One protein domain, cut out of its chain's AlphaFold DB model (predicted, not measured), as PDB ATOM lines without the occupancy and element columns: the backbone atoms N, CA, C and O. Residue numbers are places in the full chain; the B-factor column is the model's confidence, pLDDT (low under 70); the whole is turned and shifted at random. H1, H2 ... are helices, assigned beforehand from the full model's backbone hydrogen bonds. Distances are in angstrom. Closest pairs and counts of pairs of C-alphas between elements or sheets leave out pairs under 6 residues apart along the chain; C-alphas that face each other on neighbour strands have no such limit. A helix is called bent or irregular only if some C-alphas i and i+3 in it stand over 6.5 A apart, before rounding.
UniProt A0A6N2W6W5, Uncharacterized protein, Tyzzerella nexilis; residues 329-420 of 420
ATOM      1  N   ILE A 329     134.520 167.904 171.630       95.75
ATOM      2  CA  ILE A 329     134.747 168.051 173.072       95.75
ATOM      3  C   ILE A 329     134.943 169.532 173.383       95.75
ATOM      4  O   ILE A 329     135.984 170.092 173.054       95.75
ATOM      5  N   SER A 330     133.964 170.149 174.044       95.69
ATOM      6  CA  SER A 330     134.113 171.483 174.639       95.69
ATOM      7  C   SER A 330     134.940 171.409 175.926       95.69
ATOM      8  O   SER A 330     134.790 170.448 176.686       95.69
ATOM      9  N   ILE A 331     135.809 172.402 176.106       97.12
ATOM     10  CA  ILE A 331     136.742 172.579 177.217       97.12
ATOM     11  C   ILE A 331     136.529 173.977 177.806       97.12
ATOM     12  O   ILE A 331     136.693 174.975 177.097       97.12
ATOM     13  N   GLU A 332     136.170 174.049 179.085       96.56
ATOM     14  CA  GLU A 332     135.961 175.315 179.800       96.56
ATOM     15  C   GLU A 332     137.283 175.943 180.267       96.56
ATOM     16  O   GLU A 332     137.434 177.162 180.215       96.56
ATOM     17  N   TYR A 333     138.258 175.115 180.658       95.56
ATOM     18  CA  TYR A 333     139.550 175.510 181.223       95.56
ATOM     19  C   TYR A 333     140.708 174.977 180.352       95.56
ATOM     20  O   TYR A 333     141.391 174.005 180.715       95.56
ATOM     21  N   PRO A 334     140.966 175.582 179.176       95.69
ATOM     22  CA  PRO A 334     141.883 175.023 178.176       95.69
ATOM     23  C   PRO A 334     143.345 174.990 178.623       95.69
ATOM     24  O   PRO A 334     144.058 174.027 178.342       95.69
ATOM     25  N   VAL A 335     143.776 175.995 179.384       94.81
ATOM     26  CA  VAL A 335     145.119 176.060 179.973       94.81
ATOM     27  C   VAL A 335     145.363 174.895 180.928       94.81
ATOM     28  O   VAL A 335     146.378 174.205 180.826       94.81
ATOM     29  N   ASN A 336     144.424 174.642 181.838       94.06
ATOM     30  CA  ASN A 336     144.554 173.566 182.819       94.06
ATOM     31  C   ASN A 336     144.510 172.199 182.150       94.06
ATOM     32  O   ASN A 336     145.320 171.326 182.463       94.06
ATOM     33  N   THR A 337     143.626 172.057 181.163       96.12
ATOM     34  CA  THR A 337     143.543 170.862 180.327       96.12
ATOM     35  C   THR A 337     144.884 170.579 179.652       96.12
ATOM     36  O   THR A 337     145.379 169.449 179.704       96.12
ATOM     37  N   MET A 338     145.521 171.605 179.077       95.88
ATOM     38  CA  MET A 338     146.842 171.494 178.458       95.88
ATOM     39  C   MET A 338     147.912 171.046 179.460       95.88
ATOM     40  O   MET A 338     148.618 170.070 179.197       95.88
ATOM     41  N   ILE A 339     148.005 171.709 180.621       95.12
ATOM     42  CA  ILE A 339     148.967 171.371 181.684       95.12
ATOM     43  C   ILE A 339     148.779 169.919 182.123       95.12
ATOM     44  O   ILE A 339     149.749 169.156 182.179       95.12
ATOM     45  N   GLY A 340     147.536 169.520 182.396       95.19
ATOM     46  CA  GLY A 340     147.184 168.184 182.859       95.19
ATOM     47  C   GLY A 340     147.570 167.099 181.855       95.19
ATOM     48  O   GLY A 340     148.237 166.124 182.215       95.19
ATOM     49  N   ILE A 341     147.229 167.295 180.580       96.25
ATOM     50  CA  ILE A 341     147.542 166.340 179.512       96.25
ATOM     51  C   ILE A 341     149.048 166.240 179.281       96.25
ATOM     52  O   ILE A 341     149.590 165.131 179.265       96.25
ATOM     53  N   MET A 342     149.741 167.373 179.134       96.31
ATOM     54  CA  MET A 342     151.182 167.371 178.884       96.31
ATOM     55  C   MET A 342     151.958 166.784 180.074       96.31
ATOM     56  O   MET A 342     152.879 165.984 179.892       96.31
ATOM     57  N   THR A 343     151.554 167.092 181.304       94.38
ATOM     58  CA  THR A 343     152.162 166.497 182.504       94.38
ATOM     59  C   THR A 343     151.931 164.993 182.549       94.38
ATOM     60  O   THR A 343     152.875 164.228 182.751       94.38
ATOM     61  N   LYS A 344     150.702 164.535 182.283       94.62
ATOM     62  CA  LYS A 344     150.376 163.104 182.298       94.62
ATOM     63  C   LYS A 344     151.131 162.316 181.231       94.62
ATOM     64  O   LYS A 344     151.546 161.188 181.491       94.62
ATOM     65  N   GLN A 345     151.326 162.903 180.055       94.25
ATOM     66  CA  GLN A 345     152.113 162.307 178.973       94.25
ATOM     67  C   GLN A 345     153.627 162.445 179.201       94.25
ATOM     68  O   GLN A 345     154.424 161.981 178.386       94.25
ATOM     69  N   GLY A 346     154.052 163.051 180.314       94.06
ATOM     70  CA  GLY A 346     155.444 163.122 180.741       94.06
ATOM     71  C   GLY A 346     156.279 164.117 179.942       94.06
ATOM     72  O   GLY A 346     157.477 163.895 179.752       94.06
ATOM     73  N   PHE A 347     155.678 165.171 179.385       95.19
ATOM     74  CA  PHE A 347     156.443 166.275 178.803       95.19
ATOM     75  C   PHE A 347     157.262 166.976 179.902       95.19
ATOM     76  O   PHE A 347     156.821 167.103 181.041       95.19
ATOM     77  N   GLY A 348     158.489 167.398 179.579       93.62
ATOM     78  CA  GLY A 348     159.361 168.051 180.557       93.62
ATOM     79  C   GLY A 348     158.797 169.404 180.993       93.62
ATOM     80  O   GLY A 348     158.326 170.158 180.146       93.62
ATOM     81  N   LYS A 349     158.900 169.741 182.285       93.12
ATOM     82  CA  LYS A 349     158.298 170.954 182.880       93.12
ATOM     83  C   LYS A 349     158.571 172.245 182.102       93.12
ATOM     84  O   LYS A 349     157.662 173.035 181.894       93.12
ATOM     85  N   LYS A 350     159.805 172.428 181.614       92.69
ATOM     86  CA  LYS A 350     160.182 173.596 180.795       92.69
ATOM     87  C   LYS A 350     159.383 173.678 179.492       92.69
ATOM     88  O   LYS A 350     158.919 174.751 179.138       92.69
ATOM     89  N   ASN A 351     159.193 172.544 178.815       93.31
ATOM     90  CA  ASN A 351     158.405 172.486 177.586       93.31
ATOM     91  C   ASN A 351     156.915 172.707 177.871       93.31
ATOM     92  O   ASN A 351     156.239 173.325 177.061       93.31
ATOM     93  N   VAL A 352     156.406 172.210 179.008       95.19
ATOM     94  CA  VAL A 352     155.019 172.470 179.429       95.19
ATOM     95  C   VAL A 352     154.804 173.969 179.627       95.19
ATOM     96  O   VAL A 352     153.900 174.522 179.014       95.19
ATOM     97  N   ALA A 353     155.669 174.629 180.402       93.94
ATOM     98  CA  ALA A 353     155.591 176.069 180.644       93.94
ATOM     99  C   ALA A 353     155.632 176.883 179.336       93.94
ATOM    100  O   ALA A 353     154.733 177.673 179.075       93.94
ATOM    101  N   GLU A 354     156.623 176.623 178.473       94.62
ATOM    102  CA  GLU A 354     156.805 177.348 177.206       94.62
ATOM    103  C   GLU A 354     155.590 177.210 176.272       94.62
ATOM    104  O   GLU A 354     155.167 178.185 175.654       94.62
ATOM    105  N   ILE A 355     155.000 176.015 176.175       95.19
ATOM    106  CA  ILE A 355     153.826 175.777 175.323       95.19
ATOM    107  C   ILE A 355     152.563 176.404 175.907       95.19
ATOM    108  O   ILE A 355     151.790 177.009 175.167       95.19
ATOM    109  N   VAL A 356     152.375 176.316 177.223       94.44
ATOM    110  CA  VAL A 356     151.230 176.928 177.907       94.44
ATOM    111  C   VAL A 356     151.260 178.448 177.772       94.44
ATOM    112  O   VAL A 356     150.232 179.041 177.449       94.44
ATOM    113  N   ASP A 357     152.419 179.083 177.949       93.88
ATOM    114  CA  ASP A 357     152.556 180.537 177.813       93.88
ATOM    115  C   ASP A 357     152.253 181.001 176.379       93.88
ATOM    116  O   ASP A 357     151.534 181.982 176.176       93.88
ATOM    117  N   ARG A 358     152.731 180.263 175.366       93.19
ATOM    118  CA  ARG A 358     152.424 180.549 173.952       93.19
ATOM    119  C   ARG A 358     150.949 180.350 173.622       93.19
ATOM    120  O   ARG A 358     150.365 181.174 172.913       93.19
ATOM    121  N   PHE A 359     150.343 179.292 174.153       93.50
ATOM    122  CA  PHE A 359     148.917 179.043 173.988       93.50
ATOM    123  C   PHE A 359     148.091 180.176 174.607       93.50
ATOM    124  O   PHE A 359     147.259 180.755 173.912       93.50
ATOM    125  N   LYS A 360     148.385 180.575 175.853       92.31
ATOM    126  CA  LYS A 360     147.741 181.717 176.525       92.31
ATOM    127  C   LYS A 360     147.888 183.015 175.741       92.31
ATOM    128  O   LYS A 360     146.917 183.746 175.584       92.31
ATOM    129  N   ALA A 361     149.079 183.297 175.214       91.25
ATOM    130  CA  ALA A 361     149.318 184.504 174.429       91.25
ATOM    131  C   ALA A 361     148.493 184.548 173.129       91.25
ATOM    132  O   ALA A 361     148.162 185.631 172.653       91.25
ATOM    133  N   THR A 362     148.161 183.385 172.562       86.50
ATOM    134  CA  THR A 362     147.446 183.275 171.280       86.50
ATOM    135  C   THR A 362     145.931 183.155 171.455       86.50
ATOM    136  O   THR A 362     145.177 183.753 170.690       86.50
ATOM    137  N   PHE A 363     145.478 182.383 172.444       84.44
ATOM    138  CA  PHE A 363     144.073 181.995 172.623       84.44
ATOM    139  C   PHE A 363     143.439 182.530 173.917       84.44
ATOM    140  O   PHE A 363     142.219 182.479 174.064       84.44
ATOM    141  N   GLY A 364     144.235 183.074 174.842       85.75
ATOM    142  CA  GLY A 364     143.773 183.494 176.164       85.75
ATOM    143  C   GLY A 364     143.259 182.325 177.011       85.75
ATOM    144  O   GLY A 364     143.683 181.182 176.840       85.75
ATOM    145  N   ASP A 365     142.323 182.633 177.910       85.31
ATOM    146  CA  ASP A 365     141.642 181.663 178.783       85.31
ATOM    147  C   ASP A 365     140.201 181.365 178.320       85.31
ATOM    148  O   ASP A 365     139.395 180.819 179.070       85.31
ATOM    149  N   ALA A 366     139.843 181.761 177.094       90.00
ATOM    150  CA  ALA A 366     138.490 181.579 176.580       90.00
ATOM    151  C   ALA A 366     138.182 180.085 176.350       90.00
ATOM    152  O   ALA A 366     139.029 179.380 175.797       90.00
ATOM    153  N   PRO A 367     136.969 179.606 176.695       93.44
ATOM    154  CA  PRO A 367     136.551 178.244 176.392       93.44
ATOM    155  C   PRO A 367     136.730 177.905 174.910       93.44
ATOM    156  O   PRO A 367     136.397 178.698 174.027       93.44
ATOM    157  N   CYS A 368     137.235 176.706 174.636       94.75
ATOM    158  CA  CYS A 368     137.499 176.230 173.281       94.75
ATOM    159  C   CYS A 368     137.183 174.735 173.166       94.75
ATOM    160  O   CYS A 368     136.571 174.143 174.057       94.75
ATOM    161  N   THR A 369     137.555 174.093 172.063       95.38
ATOM    162  CA  THR A 369     137.459 172.638 171.941       95.38
ATOM    163  C   THR A 369     138.789 171.965 172.264       95.38
ATOM    164  O   THR A 369     139.860 172.577 172.205       95.38
ATOM    165  N   ALA A 370     138.743 170.667 172.567       96.00
ATOM    166  CA  ALA A 370     139.944 169.857 172.757       96.00
ATOM    167  C   ALA A 370     140.856 169.876 171.518       96.00
ATOM    168  O   ALA A 370     142.064 169.694 171.644       96.00
ATOM    169  N   TYR A 371     140.299 170.129 170.330       93.62
ATOM    170  CA  TYR A 371     141.070 170.280 169.099       93.62
ATOM    171  C   TYR A 371     142.024 171.478 169.154       93.62
ATOM    172  O   TYR A 371     143.195 171.339 168.815       93.62
ATOM    173  N   GLU A 372     141.570 172.637 169.635       92.94
ATOM    174  CA  GLU A 372     142.428 173.823 169.761       92.94
ATOM    175  C   GLU A 372     143.533 173.614 170.797       92.94
ATOM    176  O   GLU A 372     144.695 173.918 170.522       92.94
ATOM    177  N   VAL A 373     143.201 173.002 171.937       95.69
ATOM    178  CA  VAL A 373     144.196 172.630 172.953       95.69
ATOM    179  C   VAL A 373     145.211 171.633 172.378       95.69
ATOM    180  O   VAL A 373     146.413 171.790 172.582       95.69
ATOM    181  N   TYR A 374     144.762 170.635 171.612       95.19
ATOM    182  CA  TYR A 374     145.638 169.670 170.944       95.19
ATOM    183  C   TYR A 374     146.586 170.332 169.938       95.19
ATOM    184  O   TYR A 374     147.788 170.062 169.955       95.19
ATOM    185  N   CYS A 375     146.071 171.234 169.102       92.19
ATOM    186  CA  CYS A 375     146.879 172.029 168.180       92.19
ATOM    187  C   CYS A 375     147.913 172.885 168.922       92.19
ATOM    188  O   CYS A 375     149.055 172.970 168.474       92.19
ATOM    189  N   GLY A 376     147.547 173.448 170.078       94.06
ATOM    190  CA  GLY A 376     148.467 174.154 170.969       94.06
ATOM    191  C   GLY A 376     149.593 173.260 171.499       94.06
ATOM    192  O   GLY A 376     150.761 173.627 171.408       94.06
ATOM    193  N   ILE A 377     149.274 172.044 171.962       95.44
ATOM    194  CA  ILE A 377     150.285 171.041 172.356       95.44
ATOM    195  C   ILE A 377     151.220 170.728 171.177       95.44
ATOM    196  O   ILE A 377     152.433 170.611 171.359       95.44
ATOM    197  N   GLY A 378     150.669 170.623 169.964       93.69
ATOM    198  CA  GLY A 378     151.409 170.360 168.729       93.69
ATOM    199  C   GLY A 378     152.473 171.406 168.383       93.69
ATOM    200  O   GLY A 378     153.449 171.070 167.710       93.69
ATOM    201  N   GLU A 379     152.379 172.640 168.897       92.94
ATOM    202  CA  GLU A 379     153.394 173.679 168.669       92.94
ATOM    203  C   GLU A 379     154.783 173.305 169.205       92.94
ATOM    204  O   GLU A 379     155.792 173.872 168.773       92.94
ATOM    205  N   ILE A 380     154.866 172.307 170.092       94.56
ATOM    206  CA  ILE A 380     156.141 171.756 170.555       94.56
ATOM    207  C   ILE A 380     156.974 171.162 169.419       94.56
ATOM    208  O   ILE A 380     158.200 171.218 169.481       94.56
ATOM    209  N   LEU A 381     156.332 170.639 168.372       93.50
ATOM    210  CA  LEU A 381     157.012 170.085 167.201       93.50
ATOM    211  C   LEU A 381     157.722 171.185 166.419       93.50
ATOM    212  O   LEU A 381     158.898 171.051 166.082       93.50
ATOM    213  N   PHE A 382     157.037 172.310 166.222       90.38
ATOM    214  CA  PHE A 382     157.610 173.481 165.575       90.38
ATOM    215  C   PHE A 382     158.786 174.053 166.382       90.38
ATOM    216  O   PHE A 382     159.849 174.301 165.820       90.38
ATOM    217  N   LEU A 383     158.642 174.194 167.708       91.25
ATOM    218  CA  LEU A 383     159.734 174.674 168.571       91.25
ATOM    219  C   LEU A 383     160.936 173.735 168.587       91.25
ATOM    220  O   LEU A 383     162.082 174.180 168.620       91.25
ATOM    221  N   ALA A 384     160.684 172.429 168.613       92.25
ATOM    222  CA  ALA A 384     161.741 171.439 168.554       92.25
ATOM    223  C   ALA A 384     162.514 171.580 167.236       92.25
ATOM    224  O   ALA A 384     163.741 171.680 167.253       92.25
ATOM    225  N   GLN A 385     161.802 171.697 166.114       89.50
ATOM    226  CA  GLN A 385     162.409 171.875 164.801       89.50
ATOM    227  C   GLN A 385     163.190 173.194 164.703       89.50
ATOM    228  O   GLN A 385     164.321 173.196 164.222       89.50
ATOM    229  N   SER A 386     162.657 174.303 165.231       89.25
ATOM    230  CA  SER A 386     163.361 175.595 165.243       89.25
ATOM    231  C   SER A 386     164.619 175.585 166.119       89.25
ATOM    232  O   SER A 386     165.539 176.364 165.888       89.25
ATOM    233  N   LYS A 387     164.675 174.696 167.119       91.19
ATOM    234  CA  LYS A 387     165.857 174.435 167.961       91.19
ATOM    235  C   LYS A 387     166.817 173.410 167.332       91.19
ATOM    236  O   LYS A 387     167.789 173.022 167.975       91.19
ATOM    237  N   GLY A 388     166.562 172.967 166.097       88.06
ATOM    238  CA  GLY A 388     167.397 172.010 165.367       88.06
ATOM    239  C   GLY A 388     167.222 170.554 165.801       88.06
ATOM    240  O   GLY A 388     168.062 169.720 165.468       88.06
ATOM    241  N   ILE A 389     166.162 170.223 166.547       89.94
ATOM    242  CA  ILE A 389     165.848 168.832 166.890       89.94
ATOM    243  C   ILE A 389     165.373 168.116 165.622       89.94
ATOM    244  O   ILE A 389     164.430 168.557 164.968       89.94
ATOM    245  N   SER A 390     166.005 166.990 165.305       88.00
ATOM    246  CA  SER A 390     165.697 166.157 164.141       88.00
ATOM    247  C   SER A 390     165.876 164.668 164.462       88.00
ATOM    248  O   SER A 390     166.157 164.287 165.606       88.00
ATOM    249  N   GLY A 391     165.672 163.813 163.457       88.38
ATOM    250  CA  GLY A 391     165.917 162.378 163.558       88.38
ATOM    251  C   GLY A 391     165.066 161.685 164.617       88.38
ATOM    252  O   GLY A 391     163.895 162.018 164.817       88.38
ATOM    253  N   ARG A 392     165.659 160.716 165.319       90.19
ATOM    254  CA  ARG A 392     164.964 159.884 166.308       90.19
ATOM    255  C   ARG A 392     164.237 160.692 167.386       90.19
ATOM    256  O   ARG A 392     163.078 160.409 167.677       90.19
ATOM    257  N   THR A 393     164.870 161.728 167.933       91.88
ATOM    258  CA  THR A 393     164.268 162.573 168.977       91.88
ATOM    259  C   THR A 393     162.999 163.273 168.486       91.88
ATOM    260  O   THR A 393     162.021 163.366 169.227       91.88
ATOM    261  N   MET A 394     162.983 163.735 167.229       92.44
ATOM    262  CA  MET A 394     161.782 164.321 166.626       92.44
ATOM    263  C   MET A 394     160.692 163.264 166.412       92.44
ATOM    264  O   MET A 394     159.525 163.513 166.710       92.44
ATOM    265  N   VAL A 395     161.066 162.058 165.966       91.31
ATOM    266  CA  VAL A 395     160.119 160.944 165.795       91.31
ATOM    267  C   VAL A 395     159.430 160.583 167.112       91.31
ATOM    268  O   VAL A 395     158.201 160.517 167.163       91.31
ATOM    269  N   GLU A 396     160.201 160.432 168.189       91.75
ATOM    270  CA  GLU A 396     159.680 160.129 169.526       91.75
ATOM    271  C   GLU A 396     158.781 161.255 170.066       91.75
ATOM    272  O   GLU A 396     157.750 160.983 170.690       91.75
ATOM    273  N   LEU A 397     159.131 162.520 169.806       93.75
ATOM    274  CA  LEU A 397     158.317 163.670 170.203       93.75
ATOM    275  C   LEU A 397     156.975 163.703 169.458       93.75
ATOM    276  O   LEU A 397     155.939 163.922 170.084       93.75
ATOM    277  N   GLU A 398     156.969 163.435 168.153       92.56
ATOM    278  CA  GLU A 398     155.740 163.354 167.357       92.56
ATOM    279  C   GLU A 398     154.819 162.224 167.817       92.56
ATOM    280  O   GLU A 398     153.611 162.427 167.952       92.56
ATOM    281  N   GLU A 399     155.370 161.047 168.121       91.25
ATOM    282  CA  GLU A 399     154.588 159.950 168.698       91.25
ATOM    283  C   GLU A 399     154.015 160.312 170.072       91.25
ATOM    284  O   GLU A 399     152.896 159.923 170.410       91.25
ATOM    285  N   LYS A 400     154.765 161.070 170.875       93.38
ATOM    286  CA  LYS A 400     154.316 161.543 172.187       93.38
ATOM    287  C   LYS A 400     153.162 162.539 172.077       93.38
ATOM    288  O   LYS A 400     152.201 162.432 172.836       93.38
ATOM    289  N   VAL A 401     153.222 163.463 171.116       94.88
ATOM    290  CA  VAL A 401     152.111 164.373 170.797       94.88
ATOM    291  C   VAL A 401     150.894 163.567 170.347       94.88
ATOM    292  O   VAL A 401     149.829 163.711 170.942       94.88
ATOM    293  N   ALA A 402     151.060 162.632 169.406       92.38
ATOM    294  CA  ALA A 402     149.964 161.787 168.929       92.38
ATOM    295  C   ALA A 402     149.284 160.977 170.044       92.38
ATOM    296  O   ALA A 402     148.070 160.809 170.023       92.38
ATOM    297  N   LYS A 403     150.015 160.517 171.069       92.12
ATOM    298  CA  LYS A 403     149.409 159.816 172.220       92.12
ATOM    299  C   LYS A 403     148.404 160.677 172.995       92.12
ATOM    300  O   LYS A 403     147.514 160.120 173.644       92.12
ATOM    301  N   CYS A 404     148.481 162.008 172.897       93.81
ATOM    302  CA  CYS A 404     147.541 162.915 173.559       93.81
ATOM    303  C   CYS A 404     146.113 162.804 172.992       93.81
ATOM    304  O   CYS A 404     145.156 163.059 173.717       93.81
ATOM    305  N   THR A 405     145.933 162.358 171.743       90.56
ATOM    306  CA  THR A 405     144.600 162.196 171.121       90.56
ATOM    307  C   THR A 405     143.732 161.168 171.857       90.56
ATOM    308  O   THR A 405     142.506 161.294 171.922       90.56
ATOM    309  N   SER A 406     144.373 160.168 172.471       88.81
ATOM    310  CA  SER A 406     143.726 159.079 173.211       88.81
ATOM    311  C   SER A 406     143.329 159.444 174.649       88.81
ATOM    312  O   SER A 406     142.702 158.641 175.341       88.81
ATOM    313  N   MET A 407     143.678 160.649 175.106       92.62
ATOM    314  CA  MET A 407     143.429 161.092 176.475       92.62
ATOM    315  C   MET A 407     141.940 161.254 176.775       92.62
ATOM    316  O   MET A 407     141.117 161.549 175.907       92.62
ATOM    317  N   LYS A 408     141.589 161.113 178.052       93.81
ATOM    318  CA  LYS A 408     140.259 161.452 178.557       93.81
ATOM    319  C   LYS A 408     140.193 162.945 178.871       93.81
ATOM    320  O   LYS A 408     140.259 163.342 180.025       93.81
ATOM    321  N   TRP A 409     140.093 163.763 177.828       96.12
ATOM    322  CA  TRP A 409     140.194 165.229 177.889       96.12
ATOM    323  C   TRP A 409     139.382 165.879 179.017       96.12
ATOM    324  O   TRP A 409     139.923 166.683 179.764       96.12
ATOM    325  N   ARG A 410     138.128 165.453 179.211       94.44
ATOM    326  CA  ARG A 410     137.235 165.994 180.252       94.44
ATOM    327  C   ARG A 410     137.715 165.759 181.690       94.44
ATOM    328  O   ARG A 410     137.302 166.490 182.572       94.44
ATOM    329  N   GLU A 411     138.572 164.767 181.945       94.94
ATOM    330  CA  GLU A 411     139.146 164.548 183.288       94.94
ATOM    331  C   GLU A 411     140.185 165.622 183.662       94.94
ATOM    332  O   GLU A 411     140.532 165.750 184.833       94.94
ATOM    333  N   TYR A 412     140.679 166.389 182.683       94.81
ATOM    334  CA  TYR A 412     141.665 167.458 182.873       94.81
ATOM    335  C   TYR A 412     141.059 168.862 182.717       94.81
ATOM    336  O   TYR A 412     141.755 169.848 182.950       94.81
ATOM    337  N   ASP A 413     139.778 168.949 182.351       95.62
ATOM    338  CA  ASP A 413     139.028 170.199 182.230       95.62
ATOM    339  C   ASP A 413     138.509 170.635 183.603       95.62
ATOM    340  O   ASP A 413     137.347 170.435 183.956       95.62
ATOM    341  N   ILE A 414     139.429 171.133 184.431       92.19
ATOM    342  CA  ILE A 414     139.174 171.468 185.833       92.19
ATOM    343  C   ILE A 414     139.451 172.951 186.120       92.19
ATOM    344  O   ILE A 414     140.434 173.491 185.605       92.19
ATOM    345  N   PRO A 415     138.630 173.610 186.961       87.88
ATOM    346  CA  PRO A 415     138.871 174.982 187.407       87.88
ATOM    347  C   PRO A 415     140.045 175.083 188.394       87.88
ATOM    348  O   PRO A 415     140.422 174.103 189.038       87.88
ATOM    349  N   GLY A 416     140.554 176.304 188.581       80.69
ATOM    350  CA  GLY A 416     141.626 176.638 189.533       80.69
ATOM    351  C   GLY A 416     143.002 176.761 188.879       80.69
ATOM    352  O   GLY A 416     143.149 176.484 187.700       80.69
ATOM    353  N   ASP A 417     144.023 177.181 189.622       71.94
ATOM    354  CA  ASP A 417     145.377 177.302 189.073       71.94
ATOM    355  C   ASP A 417     146.151 175.988 189.244       71.94
ATOM    356  O   ASP A 417     146.422 175.549 190.365       71.94
ATOM    357  N   LEU A 418     146.538 175.357 188.131       68.19
ATOM    358  CA  LEU A 418     147.486 174.242 188.144       68.19
ATOM    359  C   LEU A 418     148.920 174.768 188.015       68.19
ATOM    360  O   LEU A 418     149.246 175.502 187.085       68.19
ATOM    361  N   VAL A 419     149.795 174.351 188.932       60.38
ATOM    362  CA  VAL A 419     151.234 174.650 188.872       60.38
ATOM    363  C   VAL A 419     151.956 173.527 188.126       60.38
ATOM    364  O   VAL A 419     151.709 172.349 188.396       60.38
ATOM    365  N   TYR A 420     152.852 173.890 187.206       59.75
ATOM    366  CA  TYR A 420     153.692 172.963 186.434       59.75
ATOM    367  C   TYR A 420     155.053 172.667 187.087       59.75
ATOM    368  O   TYR A 420     155.669 173.561 187.706       59.75
TER     369      TYR A 420
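This is residues 329 to 420 of the 420 residues of an uncharacterized protein of Tyzzerella nexilis (UniProt A0A6N2W6W5). Two helical hairpins, H1 with H2 and H3 with H4, are packed crosswise, with H3 as the helix that joins them: H3 packs on H1 with residues 370 to 377 and on H2 with residues 376 to 380, while H4 runs side by side with H3, close to H1 and away from H2. After H4 a stretch with no named element, residues 407 to 420, curves back round H1 on the side away from H3. The printed part has 92 residues with four named helices in the order H1, H2, H3, H4 and no named strand; its class is all helix. It is compact, with a radius of gyration of the C-alphas of 12.5 A, and spans 37 by 26 by 21 A.

Residues 330 to 331 pair with residues 368 to 369, antiparallel, in a short pairing. H1 is residues 334 to 344, 15.2 A from first to last C-alpha, and begins at C-alpha 334 at (141.883, 175.023, 178.176). H2, residues 349 to 363, is 20.7 A long. H3, residues 370 to 386, is the longest helix by residues, 25.3 A long, with C-alpha 370 at (139.944, 169.857, 172.757). It is neither bent nor irregular, but only just: C-alphas 377 and 380 are 6.2 A apart. H4, residues 391 to 406, is 24.4 A long and ends at C-alpha 406 at (143.726, 159.079, 173.211).

H3 is the hub and touches the three other helices. H3 and H4 form a helical hairpin, at a shallow tilt of 6 degrees, opposite ways; their closest C-alphas, those of Gly 378 and Val 401, are 6.4 A apart. With residues 376 to 380 alone H3 touches H2, at a steep tilt of 61 degrees, opposite ways; the closest C-alphas, of Phe 359 and Gly 376, are 5.8 A apart. With residues 370 to 377 alone H3 touches H1, at a steep tilt of 62 degrees, the same way; the closest C-alphas, of Pro 334 and Val 373, are 6.2 A apart. H1 and H2 touch and form the other helical hairpin, at a shallow tilt of 20 degrees, opposite ways, with the C-alphas of Met 342 and Val 352 closest at 6.4 A. The helix packing is part aligned, part crossed. H1 and H4 are close but not clearly touching; their closest C-alphas, of Ile 341 and Cys 404, are 6.9 A apart. H2 and H4 are apart. Every O i to N i+4 pair is within hydrogen-bond range in H1 and H2, against 10 of 13 in H3 and 9 of 12 in H4.

The two C-alphas farthest apart, those of Gly 391 and Gly 416, are 38.3 A apart. The printed part has no cut and ends at residue 420, the chain's last residue. The links from H1 to H2 and from H3 to H4 are tight, and the link from H2 to H3 is short; no link is long. The mean pLDDT of the printed part is 91.6, and residues 418 to 420 are under 70.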